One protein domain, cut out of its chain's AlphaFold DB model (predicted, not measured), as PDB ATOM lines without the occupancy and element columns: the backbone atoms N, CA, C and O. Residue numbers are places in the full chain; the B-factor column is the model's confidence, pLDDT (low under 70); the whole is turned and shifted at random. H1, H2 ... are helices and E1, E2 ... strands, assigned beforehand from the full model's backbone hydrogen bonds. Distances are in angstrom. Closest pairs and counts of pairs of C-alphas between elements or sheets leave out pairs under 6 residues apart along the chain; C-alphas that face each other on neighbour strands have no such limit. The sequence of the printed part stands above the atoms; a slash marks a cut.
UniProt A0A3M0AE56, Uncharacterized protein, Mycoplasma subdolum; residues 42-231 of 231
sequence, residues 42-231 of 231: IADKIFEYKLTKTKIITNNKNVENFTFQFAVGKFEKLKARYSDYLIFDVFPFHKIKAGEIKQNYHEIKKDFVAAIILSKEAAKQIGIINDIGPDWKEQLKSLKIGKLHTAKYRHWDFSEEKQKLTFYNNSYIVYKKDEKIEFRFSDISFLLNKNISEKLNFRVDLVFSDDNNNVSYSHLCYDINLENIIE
ATOM      1  N   ILE A  42     -35.979   8.599  18.813       94.38
ATOM      2  CA  ILE A  42     -35.655   7.493  17.917       94.38
ATOM      3  C   ILE A  42     -35.730   7.945  16.461       94.38
ATOM      4  O   ILE A  42     -34.801   7.689  15.706       94.38
ATOM      5  N   ALA A  43     -36.808   8.633  16.083       91.69
ATOM      6  CA  ALA A  43     -37.122   9.119  14.747       91.69
ATOM      7  C   ALA A  43     -36.774   8.094  13.660       91.69
ATOM      8  O   ALA A  43     -37.499   7.126  13.444       91.69
ATOM      9  N   ASP A  44     -35.656   8.309  12.978       91.88
ATOM     10  CA  ASP A  44     -35.186   7.493  11.871       91.88
ATOM     11  C   ASP A  44     -33.967   6.628  12.197       91.88
ATOM     12  O   ASP A  44     -33.524   5.855  11.349       91.88
ATOM     13  N   LYS A  45     -33.505   6.676  13.443       96.31
ATOM     14  CA  LYS A  45     -32.296   6.013  13.900       96.31
ATOM     15  C   LYS A  45     -32.535   4.558  14.301       96.31
ATOM     16  O   LYS A  45     -33.641   4.160  14.682       96.31
ATOM     17  N   ILE A  46     -31.458   3.778  14.279       97.44
ATOM     18  CA  ILE A  46     -31.360   2.457  14.908       97.44
ATOM     19  C   ILE A  46     -30.317   2.530  16.024       97.44
ATOM     20  O   ILE A  46     -29.174   2.913  15.787       97.44
ATOM     21  N   PHE A  47     -30.707   2.128  17.228       97.50
ATOM     22  CA  PHE A  47     -29.828   2.020  18.390       97.50
ATOM     23  C   PHE A  47     -29.476   0.550  18.582       97.50
ATOM     24  O   PHE A  47     -30.366  -0.253  18.862       97.50
ATOM     25  N   GLU A  48     -28.207   0.193  18.411       97.38
ATOM     26  CA  GLU A  48     -27.722  -1.183  18.551       97.38
ATOM     27  C   GLU A  48     -27.054  -1.375  19.906       97.38
ATOM     28  O   GLU A  48     -26.225  -0.561  20.322       97.38
ATOM     29  N   TYR A  49     -27.388  -2.471  20.584       96.19
ATOM     30  CA  TYR A  49     -26.890  -2.745  21.923       96.19
ATOM     31  C   TYR A  49     -26.019  -3.990  21.958       96.19
ATOM     32  O   TYR A  49     -26.422  -5.077  21.529       96.19
ATOM     33  N   LYS A  50     -24.857  -3.839  22.588       92.50
ATOM     34  CA  LYS A  50     -23.972  -4.942  22.934       92.50
ATOM     35  C   LYS A  50     -24.372  -5.527  24.279       92.50
ATOM     36  O   LYS A  50     -24.508  -4.803  25.269       92.50
ATOM     37  N   LEU A  51     -24.510  -6.849  24.310       93.62
ATOM     38  CA  LEU A  51     -24.805  -7.612  25.517       93.62
ATOM     39  C   LEU A  51     -23.552  -8.343  25.990       93.62
ATOM     40  O   LEU A  51     -22.975  -9.141  25.250       93.62
ATOM     41  N   THR A  52     -23.161  -8.112  27.239       91.69
ATOM     42  CA  THR A  52     -22.094  -8.868  27.901       91.69
ATOM     43  C   THR A  52     -22.727  -9.777  28.937       91.69
ATOM     44  O   THR A  52     -23.316  -9.311  29.911       91.69
ATOM     45  N   LYS A  53     -22.638 -11.088  28.718       87.81
ATOM     46  CA  LYS A  53     -23.212 -12.083  29.624       87.81
ATOM     47  C   LYS A  53     -22.433 -12.107  30.938       87.81
ATOM     48  O   LYS A  53     -21.217 -12.265  30.921       87.81
ATOM     49  N   THR A  54     -23.128 -11.959  32.061       86.56
ATOM     50  CA  THR A  54     -22.512 -11.898  33.398       86.56
ATOM     51  C   THR A  54     -22.763 -13.156  34.220       86.56
ATOM     52  O   THR A  54     -21.912 -13.544  35.017       86.56
ATOM     53  N   LYS A  55     -23.916 -13.810  34.041       86.00
ATOM     54  CA  LYS A  55     -24.276 -15.027  34.780       86.00
ATOM     55  C   LYS A  55     -25.226 -15.911  33.979       86.00
ATOM     56  O   LYS A  55     -26.121 -15.402  33.303       86.00
ATOM     57  N   ILE A  56     -25.059 -17.226  34.118       82.25
ATOM     58  CA  ILE A  56     -25.981 -18.245  33.607       82.25
ATOM     59  C   ILE A  56     -26.386 -19.170  34.753       82.25
ATOM     60  O   ILE A  56     -25.539 -19.605  35.529       82.25
ATOM     61  N   ILE A  57     -27.679 -19.477  34.850       81.12
ATOM     62  CA  ILE A  57     -28.198 -20.546  35.711       81.12
ATOM     63  C   ILE A  57     -29.165 -21.380  34.868       81.12
ATOM     64  O   ILE A  57     -30.211 -20.879  34.462       81.12
ATOM     65  N   THR A  58     -28.826 -22.636  34.584       77.25
ATOM     66  CA  THR A  58     -29.654 -23.544  33.771       77.25
ATOM     67  C   THR A  58     -30.191 -24.685  34.619       77.25
ATOM     68  O   THR A  58     -29.432 -25.253  35.400       77.25
ATOM     69  N   ASN A  59     -31.460 -25.058  34.437       73.62
ATOM     70  CA  ASN A  59     -32.027 -26.208  35.149       73.62
ATOM     71  C   ASN A  59     -31.933 -27.508  34.335       73.62
ATOM     72  O   ASN A  59     -31.568 -28.519  34.899       73.62
ATOM     73  N   ASN A  60     -32.180 -27.499  33.016       64.88
ATOM     74  CA  ASN A  60     -32.200 -28.749  32.223       64.88
ATOM     75  C   ASN A  60     -31.874 -28.594  30.722       64.88
ATOM     76  O   ASN A  60     -31.873 -29.580  29.990       64.88
ATOM     77  N   LYS A  61     -31.610 -27.376  30.230       73.75
ATOM     78  CA  LYS A  61     -31.302 -27.129  28.814       73.75
ATOM     79  C   LYS A  61     -30.016 -26.325  28.706       73.75
ATOM     80  O   LYS A  61     -29.914 -25.254  29.303       73.75
ATOM     81  N   ASN A  62     -29.036 -26.848  27.972       71.12
ATOM     82  CA  ASN A  62     -27.770 -26.155  27.784       71.12
ATOM     83  C   ASN A  62     -27.916 -25.072  26.702       71.12
ATOM     84  O   ASN A  62     -27.969 -25.358  25.507       71.12
ATOM     85  N   VAL A  63     -27.975 -23.819  27.145       81.06
ATOM     86  CA  VAL A  63     -27.953 -22.615  26.298       81.06
ATOM     87  C   VAL A  63     -26.740 -21.737  26.623       81.06
ATOM     88  O   VAL A  63     -26.774 -20.520  26.458       81.06
ATOM     89  N   GLU A  64     -25.648 -22.336  27.100       75.94
ATOM     90  CA  GLU A  64     -24.448 -21.615  27.542       75.94
ATOM     91  C   GLU A  64     -23.890 -20.692  26.449       75.94
ATOM     92  O   GLU A  64     -23.616 -19.516  26.699       75.94
ATOM     93  N   ASN A  65     -23.874 -21.176  25.206       81.19
ATOM     94  CA  ASN A  65     -23.412 -20.426  24.036       81.19
ATOM     95  C   ASN A  65     -24.495 -19.572  23.361       81.19
ATOM     96  O   ASN A  65     -24.235 -18.966  22.327       81.19
ATOM     97  N   PHE A  66     -25.708 -19.508  23.920       87.81
ATOM     98  CA  PHE A  66     -26.779 -18.712  23.327       87.81
ATOM     99  C   PHE A  66     -26.450 -17.224  23.413       87.81
ATOM    100  O   PHE A  66     -26.164 -16.701  24.496       87.81
ATOM    101  N   THR A  67     -26.510 -16.549  22.273       87.94
ATOM    102  CA  THR A  67     -26.288 -15.112  22.140       87.94
ATOM    103  C   THR A  67     -27.401 -14.491  21.312       87.94
ATOM    104  O   THR A  67     -28.020 -15.126  20.460       87.94
ATOM    105  N   PHE A  68     -27.672 -13.228  21.599       93.75
ATOM    106  CA  PHE A  68     -28.618 -12.408  20.865       93.75
ATOM    107  C   PHE A  68     -28.215 -10.946  21.007       93.75
ATOM    108  O   PHE A  68     -27.367 -10.608  21.835       93.75
ATOM    109  N   GLN A  69     -28.821 -10.084  20.202       94.94
ATOM    110  CA  GLN A  69     -28.637  -8.640  20.294       94.94
ATOM    111  C   GLN A  69     -29.974  -7.953  20.534       94.94
ATOM    112  O   GLN A  69     -31.033  -8.501  20.221       94.94
ATOM    113  N   PHE A  70     -29.908  -6.740  21.069       96.19
ATOM    114  CA  PHE A  70     -31.040  -5.830  21.092       96.19
ATOM    115  C   PHE A  70     -30.820  -4.697  20.103       96.19
ATOM    116  O   PHE A  70     -29.712  -4.169  19.992       96.19
ATOM    117  N   ALA A  71     -31.899  -4.283  19.449       97.25
ATOM    118  CA  ALA A  71     -31.938  -3.043  18.693       97.25
ATOM    119  C   ALA A  71     -33.242  -2.287  18.964       97.25
ATOM    120  O   ALA A  71     -34.304  -2.902  19.089       97.25
ATOM    121  N   VAL A  72     -33.173  -0.959  19.040       97.12
ATOM    122  CA  VAL A  72     -34.343  -0.077  19.160       97.12
ATOM    123  C   VAL A  72     -34.464   0.758  17.889       97.12
ATOM    124  O   VAL A  72     -33.484   1.345  17.439       97.12
ATOM    125  N   GLY A  73     -35.657   0.814  17.300       96.25
ATOM    126  CA  GLY A  73     -35.887   1.551  16.056       96.25
ATOM    127  C   GLY A  73     -37.279   1.332  15.468       96.25
ATOM    128  O   GLY A  73     -38.109   0.618  16.035       96.25
ATOM    129  N   LYS A  74     -37.527   1.919  14.292       94.50
ATOM    130  CA  LYS A  74     -38.688   1.568  13.456       94.50
ATOM    131  C   LYS A  74     -38.536   0.132  12.954       94.50
ATOM    132  O   LYS A  74     -37.528  -0.198  12.329       94.50
ATOM    133  N   PHE A  75     -39.543  -0.712  13.166       92.56
ATOM    134  CA  PHE A  75     -39.460  -2.143  12.849       92.56
ATOM    135  C   PHE A  75     -39.091  -2.445  11.387       92.56
ATOM    136  O   PHE A  75     -38.337  -3.375  11.116       92.56
ATOM    137  N   GLU A  76     -39.566  -1.642  10.433       92.31
ATOM    138  CA  GLU A  76     -39.217  -1.797   9.015       92.31
ATOM    139  C   GLU A  76     -37.736  -1.513   8.715       92.31
ATOM    140  O   GLU A  76     -37.128  -2.230   7.923       92.31
ATOM    141  N   LYS A  77     -37.124  -0.543   9.408       94.31
ATOM    142  CA  LYS A  77     -35.688  -0.254   9.298       94.31
ATOM    143  C   LYS A  77     -34.848  -1.365   9.918       94.31
ATOM    144  O   LYS A  77     -33.853  -1.778   9.327       94.31
ATOM    145  N   LEU A  78     -35.291  -1.907  11.056       95.44
ATOM    146  CA  LEU A  78     -34.665  -3.087  11.658       95.44
ATOM    147  C   LEU A  78     -34.721  -4.282  10.692       95.44
ATOM    148  O   LEU A  78     -33.702  -4.930  10.472       95.44
ATOM    149  N   LYS A  79     -35.873  -4.533  10.052       92.38
ATOM    150  CA  LYS A  79     -36.036  -5.578   9.023       92.38
ATOM    151  C   LYS A  79     -35.100  -5.409   7.832       92.38
ATOM    152  O   LYS A  79     -34.558  -6.404   7.361       92.38
ATOM    153  N   ALA A  80     -34.914  -4.183   7.354       93.50
ATOM    154  CA  ALA A  80     -33.987  -3.907   6.261       93.50
ATOM    155  C   ALA A  80     -32.525  -4.145   6.676       93.50
ATOM    156  O   ALA A  80     -31.772  -4.764   5.931       93.50
ATOM    157  N   ARG A  81     -32.132  -3.692   7.875       95.19
ATOM    158  CA  ARG A  81     -30.757  -3.813   8.373       95.19
ATOM    159  C   ARG A  81     -30.359  -5.245   8.733       95.19
ATOM    160  O   ARG A  81     -29.224  -5.635   8.480       95.19
ATOM    161  N   TYR A  82     -31.274  -6.019   9.310       94.50
ATOM    162  CA  TYR A  82     -31.027  -7.393   9.749       94.50
ATOM    163  C   TYR A  82     -31.778  -8.410   8.881       94.50
ATOM    164  O   TYR A  82     -32.439  -9.314   9.390       94.50
ATOM    165  N   SER A  83     -31.687  -8.264   7.558       91.19
ATOM    166  CA  SER A  83     -32.406  -9.093   6.576       91.19
ATOM    167  C   SER A  83     -32.109 -10.597   6.682       91.19
ATOM    168  O   SER A  83     -32.970 -11.420   6.348       91.19
ATOM    169  N   ASP A  84     -30.922 -10.956   7.174       90.88
ATOM    170  CA  ASP A  84     -30.455 -12.336   7.357       90.88
ATOM    171  C   ASP A  84     -30.664 -12.891   8.775       90.88
ATOM    172  O   ASP A  84     -30.268 -14.019   9.073       90.88
ATOM    173  N   TYR A  85     -31.329 -12.128   9.642       94.31
ATOM    174  CA  TYR A  85     -31.597 -12.488  11.030       94.31
ATOM    175  C   TYR A  85     -33.095 -12.689  11.269       94.31
ATOM    176  O   TYR A  85     -33.948 -12.267  10.485       94.31
ATOM    177  N   LEU A  86     -33.429 -13.318  12.394       92.88
ATOM    178  CA  LEU A  86     -34.783 -13.299  12.927       92.88
ATOM    179  C   LEU A  86     -34.926 -12.078  13.831       92.88
ATOM    180  O   LEU A  86     -34.118 -11.858  14.733       92.88
ATOM    181  N   ILE A  87     -35.990 -11.315  13.607       93.06
ATOM    182  CA  ILE A  87     -36.300 -10.112  14.377       93.06
ATOM    183  C   ILE A  87     -37.593 -10.352  15.141       93.06
ATOM    184  O   ILE A  87     -38.632 -10.606  14.530       93.06
ATOM    185  N   PHE A  88     -37.536 -10.260  16.465       90.31
ATOM    186  CA  PHE A  88     -38.694 -10.394  17.345       90.31
ATOM    187  C   PHE A  88     -38.950  -9.061  18.031       90.31
ATOM    188  O   PHE A  88     -38.100  -8.581  18.777       90.31
ATOM    189  N   ASP A  89     -40.107  -8.451  17.789       88.88
ATOM    190  CA  ASP A  89     -40.466  -7.137  18.321       88.88
ATOM    191  C   ASP A  89     -40.955  -7.220  19.774       88.88
ATOM    192  O   ASP A  89     -42.111  -6.950  20.117       88.88
ATOM    193  N   VAL A  90     -40.045  -7.644  20.645       87.62
ATOM    194  CA  VAL A  90     -40.359  -8.038  22.016       87.62
ATOM    195  C   VAL A  90     -40.927  -6.907  22.875       87.62
ATOM    196  O   VAL A  90     -41.727  -7.183  23.766       87.62
ATOM    197  N   PHE A  91     -40.629  -5.646  22.549       87.00
ATOM    198  CA  PHE A  91     -41.221  -4.482  23.204       87.00
ATOM    199  C   PHE A  91     -41.759  -3.462  22.190       87.00
ATOM    200  O   PHE A  91     -41.030  -2.565  21.756       87.00
ATOM    201  N   PRO A  92     -43.034  -3.560  21.789       84.50
ATOM    202  CA  PRO A  92     -43.658  -2.548  20.953       84.50
ATOM    203  C   PRO A  92     -44.008  -1.286  21.751       84.50
ATOM    204  O   PRO A  92     -44.413  -1.354  22.913       84.50
ATOM    205  N   PHE A  93     -43.933  -0.137  21.082       81.81
ATOM    206  CA  PHE A  93     -44.217   1.193  21.633       81.81
ATOM    207  C   PHE A  93     -45.708   1.552  21.525       81.81
ATOM    208  O   PHE A  93     -46.080   2.713  21.412       81.81
ATOM    209  N   HIS A  94     -46.593   0.559  21.533       75.88
ATOM    210  CA  HIS A  94     -48.036   0.763  21.603       75.88
ATOM    211  C   HIS A  94     -48.615  -0.059  22.749       75.88
ATOM    212  O   HIS A  94     -48.021  -1.042  23.192       75.88
ATOM    213  N   LYS A  95     -49.791   0.346  23.238       69.50
ATOM    214  CA  LYS A  95     -50.493  -0.376  24.305       69.50
ATOM    215  C   LYS A  95     -50.795  -1.805  23.829       69.50
ATOM    216  O   LYS A  95     -51.548  -2.000  22.874       69.50
ATOM    217  N   ILE A  96     -50.207  -2.796  24.495       67.38
ATOM    218  CA  ILE A  96     -50.568  -4.208  24.345       67.38
ATOM    219  C   ILE A  96     -51.724  -4.465  25.313       67.38
ATOM    220  O   ILE A  96     -51.640  -4.102  26.486       67.38
ATOM    221  N   LYS A  97     -52.827  -5.055  24.840       63.09
ATOM    222  CA  LYS A  97     -53.892  -5.500  25.751       63.09
ATOM    223  C   LYS A  97     -53.346  -6.624  26.635       63.09
ATOM    224  O   LYS A  97     -52.636  -7.491  26.137       63.09
ATOM    225  N   ALA A  98     -53.694  -6.623  27.919       58.25
ATOM    226  CA  ALA A  98     -53.372  -7.738  28.805       58.25
ATOM    227  C   ALA A  98     -54.031  -9.031  28.281       58.25
ATOM    228  O   ALA A  98     -55.234  -9.041  28.018       58.25
ATOM    229  N   GLY A  99     -53.244 -10.097  28.117       58.31
ATOM    230  CA  GLY A  99     -53.681 -11.386  27.565       58.31
ATOM    231  C   GLY A  99     -52.821 -11.864  26.388       58.31
ATOM    232  O   GLY A  99     -52.064 -11.092  25.809       58.31
ATOM    233  N   GLU A 100     -52.915 -13.153  26.045       59.88
ATOM    234  CA  GLU A 100     -52.156 -13.756  24.940       59.88
ATOM    235  C   GLU A 100     -52.648 -13.232  23.579       59.88
ATOM    236  O   GLU A 100     -53.657 -13.699  23.051       59.88
ATOM    237  N   ILE A 101     -51.925 -12.293  22.963       64.06
ATOM    238  CA  ILE A 101     -52.147 -11.958  21.547       64.06
ATOM    239  C   ILE A 101     -51.359 -12.948  20.695       64.06
ATOM    240  O   ILE A 101     -50.153 -12.783  20.553       64.06
ATOM    241  N   LYS A 102     -52.028 -13.951  20.118       70.88
ATOM    242  CA  LYS A 102     -51.424 -14.863  19.134       70.88
ATOM    243  C   LYS A 102     -51.571 -14.269  17.737       70.88
ATOM    244  O   LYS A 102     -52.681 -14.208  17.218       70.88
ATOM    245  N   GLN A 103     -50.464 -13.855  17.135       78.12
ATOM    246  CA  GLN A 103     -50.418 -13.388  15.745       78.12
ATOM    247  C   GLN A 103     -49.394 -14.195  14.948       78.12
ATOM    248  O   GLN A 103     -48.476 -14.788  15.528       78.12
ATOM    249  N   ASN A 104     -49.541 -14.234  13.625       78.06
ATOM    250  CA  ASN A 104     -48.526 -14.852  12.778       78.06
ATOM    251  C   ASN A 104     -47.247 -14.009  12.826       78.06
ATOM    252  O   ASN A 104     -47.306 -12.777  12.833       78.06
ATOM    253  N   TYR A 105     -46.079 -14.654  12.820       76.44
ATOM    254  CA  TYR A 105     -44.783 -13.965  12.887       76.44
ATOM    255  C   TYR A 105     -44.622 -12.851  11.828       76.44
ATOM    256  O   TYR A 105     -44.021 -11.809  12.086       76.44
ATOM    257  N   HIS A 106     -45.203 -13.026  10.640       73.88
ATOM    258  CA  HIS A 106     -45.088 -12.057   9.547       73.88
ATOM    259  C   HIS A 106     -46.048 -10.858   9.646       73.88
ATOM    260  O   HIS A 106     -45.838  -9.870   8.945       73.88
ATOM    261  N   GLU A 107     -47.047 -10.904  10.529       74.12
ATOM    262  CA  GLU A 107     -48.078  -9.862  10.688       74.12
ATOM    263  C   GLU A 107     -47.684  -8.762  11.686       74.12
ATOM    264  O   GLU A 107     -48.479  -7.877  12.006       74.12
ATOM    265  N   ILE A 108     -46.445  -8.791  12.183       70.06
ATOM    266  CA  ILE A 108     -45.935  -7.778  13.105       70.06
ATOM    267  C   ILE A 108     -46.046  -6.370  12.488       70.06
ATOM    268  O   ILE A 108     -45.570  -6.109  11.378       70.06
ATOM    269  N   LYS A 109     -46.647  -5.450  13.254       66.88
ATOM    270  CA  LYS A 109     -46.916  -4.058  12.870       66.88
ATOM    271  C   LYS A 109     -45.646  -3.233  12.616       66.88
ATOM    272  O   LYS A 109     -44.595  -3.455  13.210       66.88
ATOM    273  N   LYS A 110     -45.797  -2.205  11.776       67.44
ATOM    274  CA  LYS A 110     -44.782  -1.192  11.449       67.44
ATOM    275  C   LYS A 110     -44.786  -0.047  12.470       67.44
ATOM    276  O   LYS A 110     -45.274   1.037  12.177       67.44
ATOM    277  N   ASP A 111     -44.305  -0.294  13.680       83.44
ATOM    278  CA  ASP A 111     -44.144   0.766  14.687       83.44
ATOM    279  C   ASP A 111     -42.715   0.757  15.245       83.44
ATOM    280  O   ASP A 111     -41.866  -0.038  14.827       83.44
ATOM    281  N   PHE A 112     -42.443   1.663  16.176       90.62
ATOM    282  CA  PHE A 112     -41.239   1.662  16.988       90.62
ATOM    283  C   PHE A 112     -41.250   0.478  17.952       90.62
ATOM    284  O   PHE A 112     -42.265   0.172  18.591       90.62
ATOM    285  N   VAL A 113     -40.115  -0.207  18.033       92.44
ATOM    286  CA  VAL A 113     -39.959  -1.411  18.846       92.44
ATOM    287  C   VAL A 113     -38.557  -1.461  19.440       92.44
ATOM    288  O   VAL A 113     -37.603  -0.967  18.838       92.44
ATOM    289  N   ALA A 114     -38.422  -2.104  20.597       93.88
ATOM    290  CA  ALA A 114     -37.172  -2.744  20.975       93.88
ATOM    291  C   ALA A 114     -37.287  -4.224  20.598       93.88
ATOM    292  O   ALA A 114     -38.239  -4.907  20.993       93.88
ATOM    293  N   ALA A 115     -36.355  -4.694  19.779       94.56
ATOM    294  CA  ALA A 115     -36.386  -6.013  19.179       94.56
ATOM    295  C   ALA A 115     -35.183  -6.849  19.600       94.56
ATOM    296  O   ALA A 115     -34.072  -6.334  19.725       94.56
ATOM    297  N   ILE A 116     -35.411  -8.150  19.745       95.19
ATOM    298  CA  ILE A 116     -34.331  -9.131  19.770       95.19
ATOM    299  C   ILE A 116     -33.957  -9.453  18.332       95.19
ATOM    300  O   ILE A 116     -34.826  -9.779  17.518       95.19
ATOM    301  N   ILE A 117     -32.658  -9.415  18.061       96.50
ATOM    302  CA  ILE A 117     -32.049  -9.860  16.814       96.50
ATOM    303  C   ILE A 117     -31.361 -11.201  17.087       96.50
ATOM    304  O   ILE A 117     -30.445 -11.279  17.913       96.50
ATOM    305  N   LEU A 118     -31.822 -12.263  16.422       95.31
ATOM    306  CA  LEU A 118     -31.256 -13.611  16.520       95.31
ATOM    307  C   LEU A 118     -30.627 -14.026  15.200       95.31
ATOM    308  O   LEU A 118     -31.266 -13.946  14.149       95.31
ATOM    309  N   SER A 119     -29.403 -14.549  15.260       95.31
ATOM    310  CA  SER A 119     -28.854 -15.276  14.120       95.31
ATOM    311  C   SER A 119     -29.610 -16.591  13.922       95.31
ATOM    312  O   SER A 119     -30.267 -17.112  14.831       95.31
ATOM    313  N   LYS A 120     -29.493 -17.156  12.723       94.12
ATOM    314  CA  LYS A 120     -30.041 -18.475  12.391       94.12
ATOM    315  C   LYS A 120     -29.441 -19.588  13.268       94.12
ATOM    316  O   LYS A 120     -30.157 -20.495  13.678       94.12
ATOM    317  N   GLU A 121     -28.167 -19.485  13.646       93.81
ATOM    318  CA  GLU A 121     -27.489 -20.416  14.558       93.81
ATOM    319  C   GLU A 121     -28.075 -20.336  15.968       93.81
ATOM    320  O   GLU A 121     -28.430 -21.365  16.544       93.81
ATOM    321  N   ALA A 122     -28.250 -19.121  16.497       93.56
ATOM    322  CA  ALA A 122     -28.870 -18.913  17.802       93.56
ATOM    323  C   ALA A 122     -30.323 -19.413  17.808       93.56
ATOM    324  O   ALA A 122     -30.733 -20.109  18.734       93.56
ATOM    325  N   ALA A 123     -31.084 -19.123  16.747       92.75
ATOM    326  CA  ALA A 123     -32.451 -19.606  16.579       92.75
ATOM    327  C   ALA A 123     -32.524 -21.141  16.521       92.75
ATOM    328  O   ALA A 123     -33.422 -21.720  17.136       92.75
ATOM    329  N   LYS A 124     -31.579 -21.806  15.842       92.06
ATOM    330  CA  LYS A 124     -31.470 -23.274  15.820       92.06
ATOM    331  C   LYS A 124     -31.128 -23.833  17.200       92.06
ATOM    332  O   LYS A 124     -31.746 -24.800  17.629       92.06
ATOM    333  N   GLN A 125     -30.210 -23.198  17.931       91.06
ATOM    334  CA  GLN A 125     -29.786 -23.641  19.264       91.06
ATOM    335  C   GLN A 125     -30.945 -23.703  20.269       91.06
ATOM    336  O   GLN A 125     -31.043 -24.651  21.046       91.06
ATOM    337  N   ILE A 126     -31.836 -22.709  20.256       90.00
ATOM    338  CA  ILE A 126     -33.022 -22.704  21.128       90.00
ATOM    339  C   ILE A 126     -34.219 -23.429  20.504       90.00
ATOM    340  O   ILE A 126     -35.252 -23.568  21.153       90.00
ATOM    341  N   GLY A 127     -34.073 -23.932  19.279       89.31
ATOM    342  CA  GLY A 127     -35.088 -24.711  18.586       89.31
ATOM    343  C   GLY A 127     -36.233 -23.877  18.021       89.31
ATOM    344  O   GLY A 127     -37.318 -24.416  17.865       89.31
ATOM    345  N   ILE A 128     -36.052 -22.591  17.704       91.62
ATOM    346  CA  ILE A 128     -37.056 -21.825  16.934       91.62
ATOM    347  C   ILE A 128     -37.155 -22.376  15.507       91.62
ATOM    348  O   ILE A 128     -38.256 -22.584  15.001       91.62
ATOM    349  N   ILE A 129     -36.004 -22.648  14.889       91.75
ATOM    350  CA  ILE A 129     -35.895 -23.345  13.604       91.75
ATOM    351  C   ILE A 129     -35.199 -24.687  13.811       91.75
ATOM    352  O   ILE A 129     -34.376 -24.830  14.714       91.75
ATOM    353  N   ASN A 130     -35.522 -25.664  12.971       89.56
ATOM    354  CA  ASN A 130     -34.947 -27.002  13.069       89.56
ATOM    355  C   ASN A 130     -33.699 -27.142  12.183       89.56
ATOM    356  O   ASN A 130     -32.778 -27.879  12.529       89.56
ATOM    357  N   ASP A 131     -33.643 -26.412  11.065       90.50
ATOM    358  CA  ASP A 131     -32.510 -26.468  10.142       90.50
ATOM    359  C   ASP A 131     -32.208 -25.140   9.427       90.50
ATOM    360  O   ASP A 131     -33.099 -24.310   9.249       90.50
ATOM    361  N   ILE A 132     -30.941 -24.963   9.021       91.38
ATOM    362  CA  ILE A 132     -30.385 -23.775   8.347       91.38
ATOM    363  C   ILE A 132     -30.107 -24.117   6.868       91.38
ATOM    364  O   ILE A 132     -28.983 -24.024   6.381       91.38
ATOM    365  N   GLY A 133     -31.141 -24.560   6.154       91.06
ATOM    366  CA  GLY A 133     -31.116 -24.713   4.693       91.06
ATOM    367  C   GLY A 133     -31.489 -23.410   3.965       91.06
ATOM    368  O   GLY A 133     -31.864 -22.441   4.624       91.06
ATOM    369  N   PRO A 134     -31.445 -23.364   2.620       87.69
ATOM    370  CA  PRO A 134     -31.859 -22.192   1.833       87.69
ATOM    371  C   PRO A 134     -33.263 -21.671   2.187       87.69
ATOM    372  O   PRO A 134     -33.473 -20.464   2.274       87.69
ATOM    373  N   ASP A 135     -34.184 -22.582   2.511       86.06
ATOM    374  CA  ASP A 135     -35.588 -22.279   2.809       86.06
ATOM    375  C   ASP A 135     -35.890 -22.165   4.311       86.06
ATOM    376  O   ASP A 135     -37.033 -22.303   4.745       86.06
ATOM    377  N   TRP A 136     -34.886 -21.907   5.159       88.38
ATOM    378  CA  TRP A 136     -35.093 -21.841   6.613       88.38
ATOM    379  C   TRP A 136     -36.158 -20.809   7.031       88.38
ATOM    380  O   TRP A 136     -36.861 -21.014   8.021       88.38
ATOM    381  N   LYS A 137     -36.332 -19.727   6.254       88.44
ATOM    382  CA  LYS A 137     -37.363 -18.699   6.488       88.44
ATOM    383  C   LYS A 137     -38.788 -19.231   6.304       88.44
ATOM    384  O   LYS A 137     -39.701 -18.707   6.938       88.44
ATOM    385  N   GLU A 138     -38.994 -20.283   5.512       89.00
ATOM    386  CA  GLU A 138     -40.313 -20.907   5.333       89.00
ATOM    387  C   GLU A 138     -40.829 -21.533   6.634       89.00
ATOM    388  O   GLU A 138     -42.026 -21.478   6.914       89.00
ATOM    389  N   GLN A 139     -39.928 -22.022   7.497       88.56
ATOM    390  CA  GLN A 139     -40.290 -22.549   8.820       88.56
ATOM    391  C   GLN A 139     -40.938 -21.471   9.710       88.56
ATOM    392  O   GLN A 139     -41.749 -21.788  10.582       88.56
ATOM    393  N   LEU A 140     -40.632 -20.188   9.470       87.75
ATOM    394  CA  LEU A 140     -41.180 -19.070  10.240       87.75
ATOM    395  C   LEU A 140     -42.649 -18.782   9.910       87.75
ATOM    396  O   LEU A 140     -43.358 -18.243  10.760       87.75
ATOM    397  N   LYS A 141     -43.134 -19.171   8.721       84.19
ATOM    398  CA  LYS A 141     -44.512 -18.887   8.284       84.19
ATOM    399  C   LYS A 141     -45.559 -19.549   9.169       84.19
ATOM    400  O   LYS A 141     -46.631 -18.990   9.374       84.19
ATOM    401  N   SER A 142     -45.237 -20.720   9.717       82.38
ATOM    402  CA  SER A 142     -46.105 -21.443  10.650       82.38
ATOM    403  C   SER A 142     -45.974 -20.996  12.108       82.38
ATOM    404  O   SER A 142     -46.758 -21.447  12.945       82.38
ATOM    405  N   LEU A 143     -44.994 -20.145  12.440       87.31
ATOM    406  CA  LEU A 143     -44.771 -19.718  13.817       87.31
ATOM    407  C   LEU A 143     -45.832 -18.709  14.245       87.31
ATOM    408  O   LEU A 143     -46.026 -17.657  13.626       87.31
ATOM    409  N   LYS A 144     -46.463 -19.011  15.378       89.69
ATOM    410  CA  LYS A 144     -47.304 -18.056  16.092       89.69
ATOM    411  C   LYS A 144     -46.486 -17.417  17.194       89.69
ATOM    412  O   LYS A 144     -45.728 -18.091  17.889       89.69
ATOM    413  N   ILE A 145     -46.665 -16.120  17.376       88.38
ATOM    414  CA  ILE A 145     -45.998 -15.358  18.426       88.38
ATOM    415  C   ILE A 145     -47.030 -14.772  19.381       88.38
ATOM    416  O   ILE A 145     -48.112 -14.364  18.963       88.38
ATOM    417  N   GLY A 146     -46.683 -14.772  20.662       86.94
ATOM    418  CA  GLY A 146     -47.437 -14.224  21.775       86.94
ATOM    419  C   GLY A 146     -46.667 -13.101  22.445       86.94
ATOM    420  O   GLY A 146     -45.451 -13.183  22.594       86.94
ATOM    421  N   LYS A 147     -47.373 -12.072  22.904       84.56
ATOM    422  CA  LYS A 147     -46.816 -11.083  23.830       84.56
ATOM    423  C   LYS A 147     -47.662 -11.061  25.080       84.56
ATOM    424  O   LYS A 147     -48.883 -10.962  24.981       84.56
ATOM    425  N   LEU A 148     -47.014 -11.151  26.230       80.31
ATOM    426  CA  LEU A 148     -47.649 -11.029  27.529       80.31
ATOM    427  C   LEU A 148     -47.025  -9.869  28.279       80.31
ATOM    428  O   LEU A 148     -45.807  -9.737  28.346       80.31
ATOM    429  N   HIS A 149     -47.879  -9.072  28.899       72.56
ATOM    430  CA  HIS A 149     -47.465  -8.068  29.856       72.56
ATOM    431  C   HIS A 149     -48.129  -8.384  31.191       72.56
ATOM    432  O   HIS A 149     -49.350  -8.539  31.261       72.56
ATOM    433  N   THR A 150     -47.322  -8.533  32.238       62.59
ATOM    434  CA  THR A 150     -47.813  -8.924  33.566       62.59
ATOM    435  C   THR A 150     -47.998  -7.731  34.499       62.59
ATOM    436  O   THR A 150     -48.646  -7.876  35.539       62.59
ATOM    437  N   ALA A 151     -47.497  -6.538  34.148       61.31
ATOM    438  CA  ALA A 151     -47.721  -5.359  34.976       61.31
ATOM    439  C   ALA A 151     -49.129  -4.795  34.737       61.31
ATOM    440  O   ALA A 151     -49.515  -4.433  33.630       61.31
ATOM    441  N   LYS A 152     -49.907  -4.681  35.816       58.28
ATOM    442  CA  LYS A 152     -51.295  -4.194  35.771       58.28
ATOM    443  C   LYS A 152     -51.443  -2.737  35.308       58.28
ATOM    444  O   LYS A 152     -52.541  -2.351  34.921       58.28
ATOM    445  N   TYR A 153     -50.381  -1.929  35.385       58.44
ATOM    446  CA  TYR A 153     -50.505  -0.466  35.326       58.44
ATOM    447  C   TYR A 153     -49.524   0.240  34.382       58.44
ATOM    448  O   TYR A 153     -49.769   1.394  34.038       58.44
ATOM    449  N   ARG A 154     -48.417  -0.395  33.967       68.94
ATOM    450  CA  ARG A 154     -47.373   0.295  33.201       68.94
ATOM    451  C   ARG A 154     -46.517  -0.648  32.359       68.94
ATOM    452  O   ARG A 154     -45.717  -1.397  32.905       68.94
ATOM    453  N   HIS A 155     -46.627  -0.512  31.039       74.88
ATOM    454  CA  HIS A 155     -45.824  -1.269  30.066       74.88
ATOM    455  C   HIS A 155     -44.420  -0.693  29.887       74.88
ATOM    456  O   HIS A 155     -43.453  -1.438  29.739       74.88
ATOM    457  N   TRP A 156     -44.292   0.634  29.954       85.38
ATOM    458  CA  TRP A 156     -43.028   1.320  29.707       85.38
ATOM    459  C   TRP A 156     -42.948   2.713  30.376       85.38
ATOM    460  O   TRP A 156     -43.955   3.268  30.835       85.38
ATOM    461  N   ASP A 157     -41.736   3.268  30.467       88.75
ATOM    462  CA  ASP A 157     -41.419   4.655  30.850       88.75
ATOM    463  C   ASP A 157     -40.362   5.247  29.921       88.75
ATOM    464  O   ASP A 157     -39.526   4.527  29.381       88.75
ATOM    465  N   PHE A 158     -40.355   6.570  29.819       91.56
ATOM    466  CA  PHE A 158     -39.272   7.328  29.229       91.56
ATOM    467  C   PHE A 158     -38.829   8.453  30.172       91.56
ATOM    468  O   PHE A 158     -39.645   9.247  30.655       91.56
ATOM    469  N   SER A 159     -37.526   8.501  30.443       93.06
ATOM    470  CA  SER A 159     -36.851   9.606  31.121       93.06
ATOM    471  C   SER A 159     -36.199  10.490  30.069       93.06
ATOM    472  O   SER A 159     -35.243  10.067  29.424       93.06
ATOM    473  N   GLU A 160     -36.708  11.710  29.911       90.81
ATOM    474  CA  GLU A 160     -36.199  12.681  28.935       90.81
ATOM    475  C   GLU A 160     -34.773  13.127  29.262       90.81
ATOM    476  O   GLU A 160     -33.908  13.089  28.392       90.81
ATOM    477  N   GLU A 161     -34.512  13.456  30.533       90.94
ATOM    478  CA  GLU A 161     -33.193  13.870  31.033       90.94
ATOM    479  C   GLU A 161     -32.108  12.848  30.679       90.94
ATOM    480  O   GLU A 161     -31.040  13.200  30.181       90.94
ATOM    481  N   LYS A 162     -32.402  11.561  30.898       91.56
ATOM    482  CA  LYS A 162     -31.455  10.473  30.647       91.56
ATOM    483  C   LYS A 162     -31.583   9.851  29.259       91.56
ATOM    484  O   LYS A 162     -30.866   8.899  28.961       91.56
ATOM    485  N   GLN A 163     -32.545  10.306  28.454       94.00
ATOM    486  CA  GLN A 163     -33.028   9.613  27.255       94.00
ATOM    487  C   GLN A 163     -33.115   8.089  27.456       94.00
ATOM    488  O   GLN A 163     -32.634   7.300  26.642       94.00
ATOM    489  N   LYS A 164     -33.686   7.675  28.593       95.31
ATOM    490  CA  LYS A 164     -33.737   6.276  29.022       95.31
ATOM    491  C   LYS A 164     -35.142   5.729  28.864       95.31
ATOM    492  O   LYS A 164     -36.075   6.220  29.498       95.31
ATOM    493  N   LEU A 165     -35.268   4.693  28.050       93.62
ATOM    494  CA  LEU A 165     -36.498   3.956  27.817       93.62
ATOM    495  C   LEU A 165     -36.500   2.684  28.662       93.62
ATOM    496  O   LEU A 165     -35.577   1.885  28.559       93.62
ATOM    497  N   THR A 166     -37.536   2.475  29.465       92.50
ATOM    498  CA  THR A 166     -37.672   1.301  30.333       92.50
ATOM    499  C   THR A 166     -38.938   0.537  29.977       92.50
ATOM    500  O   THR A 166     -39.993   1.148  29.850       92.50
ATOM    501  N   PHE A 167     -38.859  -0.786  29.861       89.19
ATOM    502  CA  PHE A 167     -40.001  -1.683  29.698       89.19
ATOM    503  C   PHE A 167     -40.129  -2.591  30.910       89.19
ATOM    504  O   PHE A 167     -39.143  -3.195  31.326       89.19
ATOM    505  N   TYR A 168     -41.340  -2.723  31.442       87.00
ATOM    506  CA  TYR A 168     -41.581  -3.448  32.688       87.00
ATOM    507  C   TYR A 168     -42.198  -4.815  32.430       87.00
ATOM    508  O   TYR A 168     -43.189  -4.902  31.713       87.00
ATOM    509  N   ASN A 169     -41.642  -5.857  33.051       84.06
ATOM    510  CA  ASN A 169     -42.175  -7.227  33.109       84.06
ATOM    511  C   ASN A 169     -42.975  -7.672  31.866       84.06
ATOM    512  O   ASN A 169     -44.213  -7.633  31.833       84.06
ATOM    513  N   ASN A 170     -42.249  -8.100  30.834       84.69
ATOM    514  CA  ASN A 170     -42.828  -8.591  29.585       84.69
ATOM    515  C   ASN A 170     -42.367 -10.014  29.299       84.69
ATOM    516  O   ASN A 170     -41.229 -10.372  29.594       84.69
ATOM    517  N   SER A 171     -43.225 -10.778  28.636       89.00
ATOM    518  CA  SER A 171     -42.840 -12.030  28.009       89.00
ATOM    519  C   SER A 171     -43.131 -12.003  26.519       89.00
ATOM    520  O   SER A 171     -44.182 -11.537  26.074       89.00
ATOM    521  N   TYR A 172     -42.217 -12.580  25.752       89.81
ATOM    522  CA  TYR A 172     -42.404 -12.873  24.343       89.81
ATOM    523  C   TYR A 172     -42.420 -14.384  24.144       89.81
ATOM    524  O   TYR A 172     -41.464 -15.065  24.503       89.81
ATOM    525  N   ILE A 173     -43.501 -14.913  23.587       91.94
ATOM    526  CA  ILE A 173     -43.722 -16.349  23.419       91.94
ATOM    527  C   ILE A 173     -43.649 -16.689  21.935       91.94
ATOM    528  O   ILE A 173     -44.286 -16.047  21.109       91.94
ATOM    529  N   VAL A 174     -42.907 -17.731  21.594       92.00
ATOM    530  CA  VAL A 174     -42.912 -18.378  20.285       92.00
ATOM    531  C   VAL A 174     -43.595 -19.727  20.458       92.00
ATOM    532  O   VAL A 174     -43.102 -20.583  21.191       92.00
ATOM    533  N   TYR A 175     -44.735 -19.911  19.800       89.81
ATOM    534  CA  TYR A 175     -45.461 -21.175  19.779       89.81
ATOM    535  C   TYR A 175     -45.023 -21.988  18.562       89.81
ATOM    536  O   TYR A 175     -45.139 -21.540  17.415       89.81
ATOM    537  N   LYS A 176     -44.556 -23.201  18.833       84.62
ATOM    538  CA  LYS A 176     -44.405 -24.296  17.875       84.62
ATOM    539  C   LYS A 176     -45.548 -25.292  18.118       84.62
ATOM    540  O   LYS A 176     -46.337 -25.089  19.034       84.62
ATOM    541  N   LYS A 177     -45.686 -26.311  17.263       81.38
ATOM    542  CA  LYS A 177     -46.815 -27.261  17.325       81.38
ATOM    543  C   LYS A 177     -47.026 -27.832  18.732       81.38
ATOM    544  O   LYS A 177     -48.088 -27.589  19.288       81.38
ATOM    545  N   ASP A 178     -45.985 -28.457  19.282       84.56
ATOM    546  CA  ASP A 178     -46.064 -29.221  20.539       84.56
ATOM    547  C   ASP A 178     -45.169 -28.622  21.649       84.56
ATOM    548  O   ASP A 178     -44.873 -29.244  22.671       84.56
ATOM    549  N   GLU A 179     -44.652 -27.412  21.412       89.25
ATOM    550  CA  GLU A 179     -43.702 -26.728  22.289       89.25
ATOM    551  C   GLU A 179     -43.925 -25.216  22.248       89.25
ATOM    552  O   GLU A 179     -44.281 -24.640  21.216       89.25
ATOM    553  N   LYS A 180     -43.606 -24.526  23.341       91.62
ATOM    554  CA  LYS A 180     -43.432 -23.070  23.333       91.62
ATOM    555  C   LYS A 180     -42.109 -22.664  23.962       91.62
ATOM    556  O   LYS A 180     -41.632 -23.271  24.922       91.62
ATOM    557  N   ILE A 181     -41.545 -21.599  23.407       92.88
ATOM    558  CA  ILE A 181     -40.345 -20.929  23.899       92.88
ATOM    559  C   ILE A 181     -40.779 -19.549  24.370       92.88
ATOM    560  O   ILE A 181     -41.374 -18.793  23.609       92.88
ATOM    561  N   GLU A 182     -40.489 -19.202  25.610       93.25
ATOM    562  CA  GLU A 182     -40.831 -17.915  26.195       93.25
ATOM    563  C   GLU A 182     -39.558 -17.190  26.629       93.25
ATOM    564  O   GLU A 182     -38.754 -17.714  27.396       93.25
ATOM    565  N   PHE A 183     -39.398 -15.961  26.152       93.75
ATOM    566  CA  PHE A 183     -38.423 -15.006  26.650       93.75
ATOM    567  C   PHE A 183     -39.108 -14.130  27.698       93.75
ATOM    568  O   PHE A 183     -39.951 -13.310  27.333       93.75
ATOM    569  N   ARG A 184     -38.767 -14.283  28.980       92.56
ATOM    570  CA  ARG A 184     -39.256 -13.407  30.056       92.56
ATOM    571  C   ARG A 184     -38.221 -12.349  30.373       92.56
ATOM    572  O   ARG A 184     -37.076 -12.674  30.666       92.56
ATOM    573  N   PHE A 185     -38.648 -11.098  30.370       90.31
ATOM    574  CA  PHE A 185     -37.825  -9.942  30.681       90.31
ATOM    575  C   PHE A 185     -38.299  -9.331  31.989       90.31
ATOM    576  O   PHE A 185     -39.422  -8.828  32.072       90.31
ATOM    577  N   SER A 186     -37.429  -9.352  32.996       86.50
ATOM    578  CA  SER A 186     -37.588  -8.517  34.184       86.50
ATOM    579  C   SER A 186     -36.995  -7.151  33.876       86.50
ATOM    580  O   SER A 186     -35.817  -7.091  33.537       86.50
ATOM    581  N   ASP A 187     -37.828  -6.114  33.958       88.38
ATOM    582  CA  ASP A 187     -37.524  -4.688  33.786       88.38
ATOM    583  C   ASP A 187     -36.238  -4.381  33.003       88.38
ATOM    584  O   ASP A 187     -35.138  -4.353  33.550       88.38
ATOM    585  N   ILE A 188     -36.374  -4.109  31.707       92.12
ATOM    586  CA  ILE A 188     -35.238  -3.776  30.844       92.12
ATOM    587  C   ILE A 188     -35.203  -2.280  30.572       92.12
ATOM    588  O   ILE A 188     -36.241  -1.651  30.378       92.12
ATOM    589  N   SER A 189     -34.005  -1.702  30.541       94.44
ATOM    590  CA  SER A 189     -33.809  -0.308  30.157       94.44
ATOM    591  C   SER A 189     -32.829  -0.186  28.999       94.44
ATOM    592  O   SER A 189     -31.891  -0.969  28.881       94.44
ATOM    593  N   PHE A 190     -33.041   0.835  28.177       95.38
ATOM    594  CA  PHE A 190     -32.255   1.172  27.003       95.38
ATOM    595  C   PHE A 190     -31.917   2.663  27.046       95.38
ATOM    596  O   PHE A 190     -32.812   3.502  27.165       95.38
ATOM    597  N   LEU A 191     -30.631   3.006  26.953       96.12
ATOM    598  CA  LEU A 191     -30.205   4.390  26.727       96.12
ATOM    599  C   LEU A 191     -30.318   4.706  25.239       96.12
ATOM    600  O   LEU A 191     -29.832   3.937  24.413       96.12
ATOM    601  N   LEU A 192     -30.908   5.849  24.908       95.12
ATOM    602  CA  LEU A 192     -30.982   6.388  23.547       95.12
ATOM    603  C   LEU A 192     -29.979   7.536  23.337       95.12
ATOM    604  O   LEU A 192     -30.120   8.335  22.418       95.12
ATOM    605  N   ASN A 193     -28.954   7.618  24.189       92.38
ATOM    606  CA  ASN A 193     -27.907   8.630  24.125       92.38
ATOM    607  C   ASN A 193     -26.546   8.020  24.475       92.38
ATOM    608  O   ASN A 193     -26.321   7.605  25.610       92.38
ATOM    609  N   LYS A 194     -25.620   8.019  23.510       87.94
ATOM    610  CA  LYS A 194     -24.243   7.525  23.685       87.94
ATOM    611  C   LYS A 194     -23.431   8.342  24.696       87.94
ATOM    612  O   LYS A 194     -22.473   7.829  25.264       87.94
ATOM    613  N   ASN A 195     -23.803   9.599  24.928       88.75
ATOM    614  CA  ASN A 195     -23.070  10.489  25.826       88.75
ATOM    615  C   ASN A 195     -23.371  10.217  27.307       88.75
ATOM    616  O   ASN A 195     -22.716  10.782  28.179       88.75
ATOM    617  N   ILE A 196     -24.358   9.368  27.602       87.69
ATOM    618  CA  ILE A 196     -24.727   9.002  28.966       87.69
ATOM    619  C   ILE A 196     -24.067   7.674  29.310       87.69
ATOM    620  O   ILE A 196     -24.330   6.651  28.683       87.69
ATOM    621  N   SER A 197     -23.234   7.698  30.346       84.12
ATOM    622  CA  SER A 197     -22.628   6.498  30.915       84.12
ATOM    623  C   SER A 197     -23.433   6.062  32.137       84.12
ATOM    624  O   SER A 197     -23.267   6.591  33.234       84.12
ATOM    625  N   GLU A 198     -24.352   5.121  31.940       88.19
ATOM    626  CA  GLU A 198     -25.087   4.457  33.019       88.19
ATOM    627  C   GLU A 198     -24.933   2.947  32.839       88.19
ATOM    628  O   GLU A 198     -25.197   2.414  31.762       88.19
ATOM    629  N   LYS A 199     -24.499   2.244  33.893       86.94
ATOM    630  CA  LYS A 199     -24.423   0.784  33.858       86.94
ATOM    631  C   LYS A 199     -25.837   0.216  33.918       86.94
ATOM    632  O   LYS A 199     -26.504   0.321  34.946       86.94
ATOM    633  N   LEU A 200     -26.262  -0.426  32.838       93.06
ATOM    634  CA  LEU A 200     -27.541  -1.116  32.765       93.06
ATOM    635  C   LEU A 200     -27.321  -2.626  32.793       93.06
ATOM    636  O   LEU A 200     -26.459  -3.157  32.094       93.06
ATOM    637  N   ASN A 201     -28.116  -3.318  33.601       92.94
ATOM    638  CA  ASN A 201     -28.164  -4.770  33.635       92.94
ATOM    639  C   ASN A 201     -29.614  -5.238  33.636       92.94
ATOM    640  O   ASN A 201     -30.518  -4.492  34.009       92.94
ATOM    641  N   PHE A 202     -29.824  -6.463  33.180       91.94
ATOM    642  CA  PHE A 202     -31.141  -7.073  33.143       91.94
ATOM    643  C   PHE A 202     -31.022  -8.595  33.131       91.94
ATOM    644  O   PHE A 202     -29.949  -9.169  32.903       91.94
ATOM    645  N   ARG A 203     -32.155  -9.249  33.377       91.88
ATOM    646  CA  ARG A 203     -32.296 -10.701  33.343       91.88
ATOM    647  C   ARG A 203     -33.285 -11.097  32.254       91.88
ATOM    648  O   ARG A 203     -34.377 -10.535  32.169       91.88
ATOM    649  N   VAL A 204     -32.897 -12.099  31.471       92.50
ATOM    650  CA  VAL A 204     -33.783 -12.821  30.556       92.50
ATOM    651  C   VAL A 204     -33.903 -14.254  31.018       92.50
ATOM    652  O   VAL A 204     -32.893 -14.941  31.166       92.50
ATOM    653  N   ASP A 205     -35.132 -14.719  31.182       92.69
ATOM    654  CA  ASP A 205     -35.395 -16.143  31.322       92.69
ATOM    655  C   ASP A 205     -35.813 -16.705  29.977       92.69
ATOM    656  O   ASP A 205     -36.804 -16.265  29.398       92.69
ATOM    657  N   LEU A 206     -35.072 -17.697  29.499       93.44
ATOM    658  CA  LEU A 206     -35.539 -18.571  28.434       93.44
ATOM    659  C   LEU A 206     -36.271 -19.731  29.080       93.44
ATOM    660  O   LEU A 206     -35.654 -20.519  29.793       93.44
ATOM    661  N   VAL A 207     -37.571 -19.829  28.841       93.12
ATOM    662  CA  VAL A 207     -38.427 -20.894  29.357       93.12
ATOM    663  C   VAL A 207     -38.897 -21.737  28.185       93.12
ATOM    664  O   VAL A 207     -39.419 -21.220  27.204       93.12
ATOM    665  N   PHE A 208     -38.710 -23.042  28.290       92.75
ATOM    666  CA  PHE A 208     -39.163 -24.022  27.318       92.75
ATOM    667  C   PHE A 208     -40.210 -24.886  27.992       92.75
ATOM    668  O   PHE A 208     -39.972 -25.382  29.096       92.75
ATOM    669  N   SER A 209     -41.344 -25.077  27.334       91.69
ATOM    670  CA  SER A 209     -42.367 -25.999  27.812       91.69
ATOM    671  C   SER A 209     -42.960 -26.802  26.672       91.69
ATOM    672  O   SER A 209     -43.243 -26.224  25.621       91.69
ATOM    673  N   ASP A 210     -43.169 -28.088  26.914       89.81
ATOM    674  CA  ASP A 210     -43.885 -28.994  26.019       89.81
ATOM    675  C   ASP A 210     -45.372 -29.111  26.405       89.81
ATOM    676  O   ASP A 210     -45.822 -28.572  27.425       89.81
ATOM    677  N   ASP A 211     -46.137 -29.839  25.594       85.50
ATOM    678  CA  ASP A 211     -47.558 -30.121  25.835       85.50
ATOM    679  C   ASP A 211     -47.827 -30.965  27.095       85.50
ATOM    680  O   ASP A 211     -48.944 -30.973  27.614       85.50
ATOM    681  N   ASN A 212     -46.804 -31.631  27.643       84.44
ATOM    682  CA  ASN A 212     -46.887 -32.383  28.897       84.44
ATOM    683  C   ASN A 212     -46.634 -31.501  30.133       84.44
ATOM    684  O   ASN A 212     -46.565 -32.012  31.251       84.44
ATOM    685  N   ASN A 213     -46.509 -30.182  29.954       79.81
ATOM    686  CA  ASN A 213     -46.128 -29.216  30.985       79.81
ATOM    687  C   ASN A 213     -44.743 -29.473  31.602       79.81
ATOM    688  O   ASN A 213     -44.457 -28.969  32.693       79.81
ATOM    689  N   ASN A 214     -43.854 -30.199  30.920       85.56
ATOM    690  CA  ASN A 214     -42.458 -30.256  31.328       85.56
ATOM    691  C   ASN A 214     -41.832 -28.894  31.055       85.56
ATOM    692  O   ASN A 214     -41.800 -28.432  29.918       85.56
ATOM    693  N   VAL A 215     -41.321 -28.248  32.101       89.94
ATOM    694  CA  VAL A 215     -40.703 -26.927  31.993       89.94
ATOM    695  C   VAL A 215     -39.203 -27.039  32.212       89.94
ATOM    696  O   VAL A 215     -38.742 -27.504  33.255       89.94
ATOM    697  N   SER A 216     -38.425 -26.537  31.258       89.88
ATOM    698  CA  SER A 216     -37.009 -26.234  31.462       89.88
ATOM    699  C   SER A 216     -36.782 -24.735  31.330       89.88
ATOM    700  O   SER A 216     -37.505 -24.040  30.619       89.88
ATOM    701  N   TYR A 217     -35.792 -24.209  32.045       89.31
ATOM    702  CA  TYR A 217     -35.471 -22.793  31.970       89.31
ATOM    703  C   TYR A 217     -33.971 -22.534  32.033       89.31
ATOM    704  O   TYR A 217     -33.174 -23.369  32.479       89.31
ATOM    705  N   SER A 218     -33.594 -21.346  31.578       91.06
ATOM    706  CA  SER A 218     -32.255 -20.788  31.700       91.06
ATOM    707  C   SER A 218     -32.341 -19.308  32.032       91.06
ATOM    708  O   SER A 218     -32.955 -18.539  31.296       91.06
ATOM    709  N   HIS A 219     -31.721 -18.923  33.140       91.75
ATOM    710  CA  HIS A 219     -31.598 -17.541  33.578       91.75
ATOM    711  C   HIS A 219     -30.315 -16.956  33.012       91.75
ATOM    712  O   HIS A 219     -29.225 -17.467  33.283       91.75
ATOM    713  N   LEU A 220     -30.446 -15.888  32.237       91.00
ATOM    714  CA  LEU A 220     -29.345 -15.217  31.570       91.00
ATOM    715  C   LEU A 220     -29.292 -13.770  32.057       91.00
ATOM    716  O   LEU A 220     -30.193 -12.979  31.775       91.00
ATOM    717  N   CYS A 221     -28.244 -13.427  32.801       91.69
ATOM    718  CA  CYS A 221     -27.997 -12.053  33.229       91.69
ATOM    719  C   CYS A 221     -27.016 -11.385  32.267       91.69
ATOM    720  O   CYS A 221     -25.998 -11.979  31.895       91.69
ATOM    721  N   TYR A 222     -27.307 -10.140  31.905       92.81
ATOM    722  CA  TYR A 222     -26.505  -9.361  30.972       92.81
ATOM    723  C   TYR A 222     -26.267  -7.954  31.501       92.81
ATOM    724  O   TYR A 222     -27.177  -7.333  32.046       92.81
ATOM    725  N   ASP A 223     -25.062  -7.446  31.262       93.62
ATOM    726  CA  ASP A 223     -24.815  -6.011  31.166       93.62
ATOM    727  C   ASP A 223     -25.147  -5.572  29.725       93.62
ATOM    728  O   ASP A 223     -24.748  -6.238  28.763       93.62
ATOM    729  N   ILE A 224     -25.884  -4.470  29.566       94.38
ATOM    730  CA  ILE A 224     -26.276  -3.903  28.266       94.38
ATOM    731  C   ILE A 224     -25.635  -2.538  28.062       94.38
ATOM    732  O   ILE A 224     -25.702  -1.675  28.935       94.38
ATOM    733  N   ASN A 225     -25.042  -2.333  26.886       93.31
ATOM    734  CA  ASN A 225     -24.426  -1.066  26.508       93.31
ATOM    735  C   ASN A 225     -24.881  -0.654  25.110       93.31
ATOM    736  O   ASN A 225     -24.947  -1.494  24.213       93.31
ATOM    737  N   LEU A 226     -25.170   0.634  24.924       95.00
ATOM    738  CA  LEU A 226     -25.396   1.202  23.596       95.00
ATOM    739  C   LEU A 226     -24.066   1.208  22.834       95.00
ATOM    740  O   LEU A 226     -23.115   1.863  23.258       95.00
ATOM    741  N   GLU A 227     -23.996   0.461  21.738       93.44
ATOM    742  CA  GLU A 227     -22.785   0.304  20.931       93.44
ATOM    743  C   GLU A 227     -22.773   1.304  19.774       93.44
ATOM    744  O   GLU A 227     -21.837   2.095  19.652       93.44
ATOM    745  N   ASN A 228     -23.852   1.331  18.984       95.12
ATOM    746  CA  ASN A 228     -23.969   2.178  17.799       95.12
ATOM    747  C   ASN A 228     -25.305   2.923  17.751       95.12
ATOM    748  O   ASN A 228     -26.335   2.429  18.212       95.12
ATOM    749  N   ILE A 229     -25.276   4.099  17.121       96.25
ATOM    750  CA  ILE A 229     -26.458   4.820  16.649       96.25
ATOM    751  C   ILE A 229     -26.282   4.982  15.142       96.25
ATOM    752  O   ILE A 229     -25.272   5.522  14.699       96.25
ATOM    753  N   ILE A 230     -27.241   4.484  14.377       95.69
ATOM    754  CA  ILE A 230     -27.238   4.513  12.913       95.69
ATOM    755  C   ILE A 230     -28.342   5.456  12.474       95.69
ATOM    756  O   ILE A 230     -29.435   5.381  13.030       95.69
ATOM    757  N   GLU A 231     -28.049   6.320  11.508       91.12
ATOM    758  CA  GLU A 231     -28.978   7.319  10.965       91.12
ATOM    759  C   GLU A 231     -29.734   6.811   9.729       91.12
ATOM    760  O   GLU A 231     -29.133   6.053   8.929       91.12
TER     761      GLU A 231
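AT A GLANCE: This is residues 42 to 231 of the 231 residues of an uncharacterized protein of Mycoplasma subdolum (UniProt A0A3M0AE56). A ten-stranded sheet curls like part of a barrel and folds back on itself, with E3, E5, E2 and E1 in one leaf, E12, E10, E9, E6 and E4 in the other, and the long E13 as the hinge. H1 packs on the first leaf, away from the second; the small sheet E7, E8, E11 carries on from E9 and E10. The 190 printed residues hold three named helices and 13 named strands, in the order E1 E2 H1 E3 E4 E5 H2 H3 E6 to E13. The class is mostly strand, and both sheets are antiparallel. The whole is compact, with a radius of gyration of the C-alphas of 16.0 A and spans of 48 by 33 by 33 A.

IN THESE COORDINATES: Find C-alpha 46 at (-31.360, 2.457, 14.908); from there E1 runs 32.2 A to residue 58, bending by 69 degrees at residue 55. Next come E2, residues 69 to 74, H1, 75 to 81, E3, 86 to 92, E4, 101 to 104, and E5, 112 to 118. H2, 120 to 125, and H3, 136 to 142, lead to E6, 144 to 149. Then read E7, 156 to 159, E8, 164 to 167, E9, 170 to 175, E10, 179 to 186, and E11, 188 to 191. E12, 200 to 210, is 33.0 A long; E13, 215 to 230, is 39.2 A long, bends by 69 degrees at residue 225 and ends at C-alpha 230, (-27.238, 4.513, 12.913).

HOW THE PARTS SIT: Look first at the large, strongly twisted sheet, in the order E3 E5 E2 E1 E13 E12 E10 E9 E6 E4, a folded sheet whose two leaves face each other with 38 pairs of C-alphas within 11 A. E1 and E13 are antiparallel, with N 50 and O 225 2.9 A apart; in the hairpin E12 and E13, N 208 and O 216 are 2.8 A apart, both within hydrogen-bond range. Edge strand E3 touches E9, closest at the C-alphas of Val 90 and Tyr 172, 5.7 A. E2, H1, E3 is a split strand-helix-strand unit, two strands running the same way with E5 between them, and its crossover is right-handed. H1 is over E5 at a height over the sheet of 8.1 A; H2 and H3 only graze this sheet. E8 runs on into E9 at 54 degrees. In the sheet E7 E8 E11, N 157 and O 166 are 2.8 A apart, as are N 167 and O 188. Every O i to N i+4 pair is within range in H1 and H2; H3 has 0 of 3, but 3 of 4 O i to N i+3 pairs.

THE WHOLE: The C-alphas of Asn 195 and Asn 212, 49.1 A apart, are the farthest pair. The printed part has no cut, and no link is long. Mean pLDDT of the printed part is 87.3; look for values under 70 at residues 60, 95 to 101, 109 to 110 and 150 to 154.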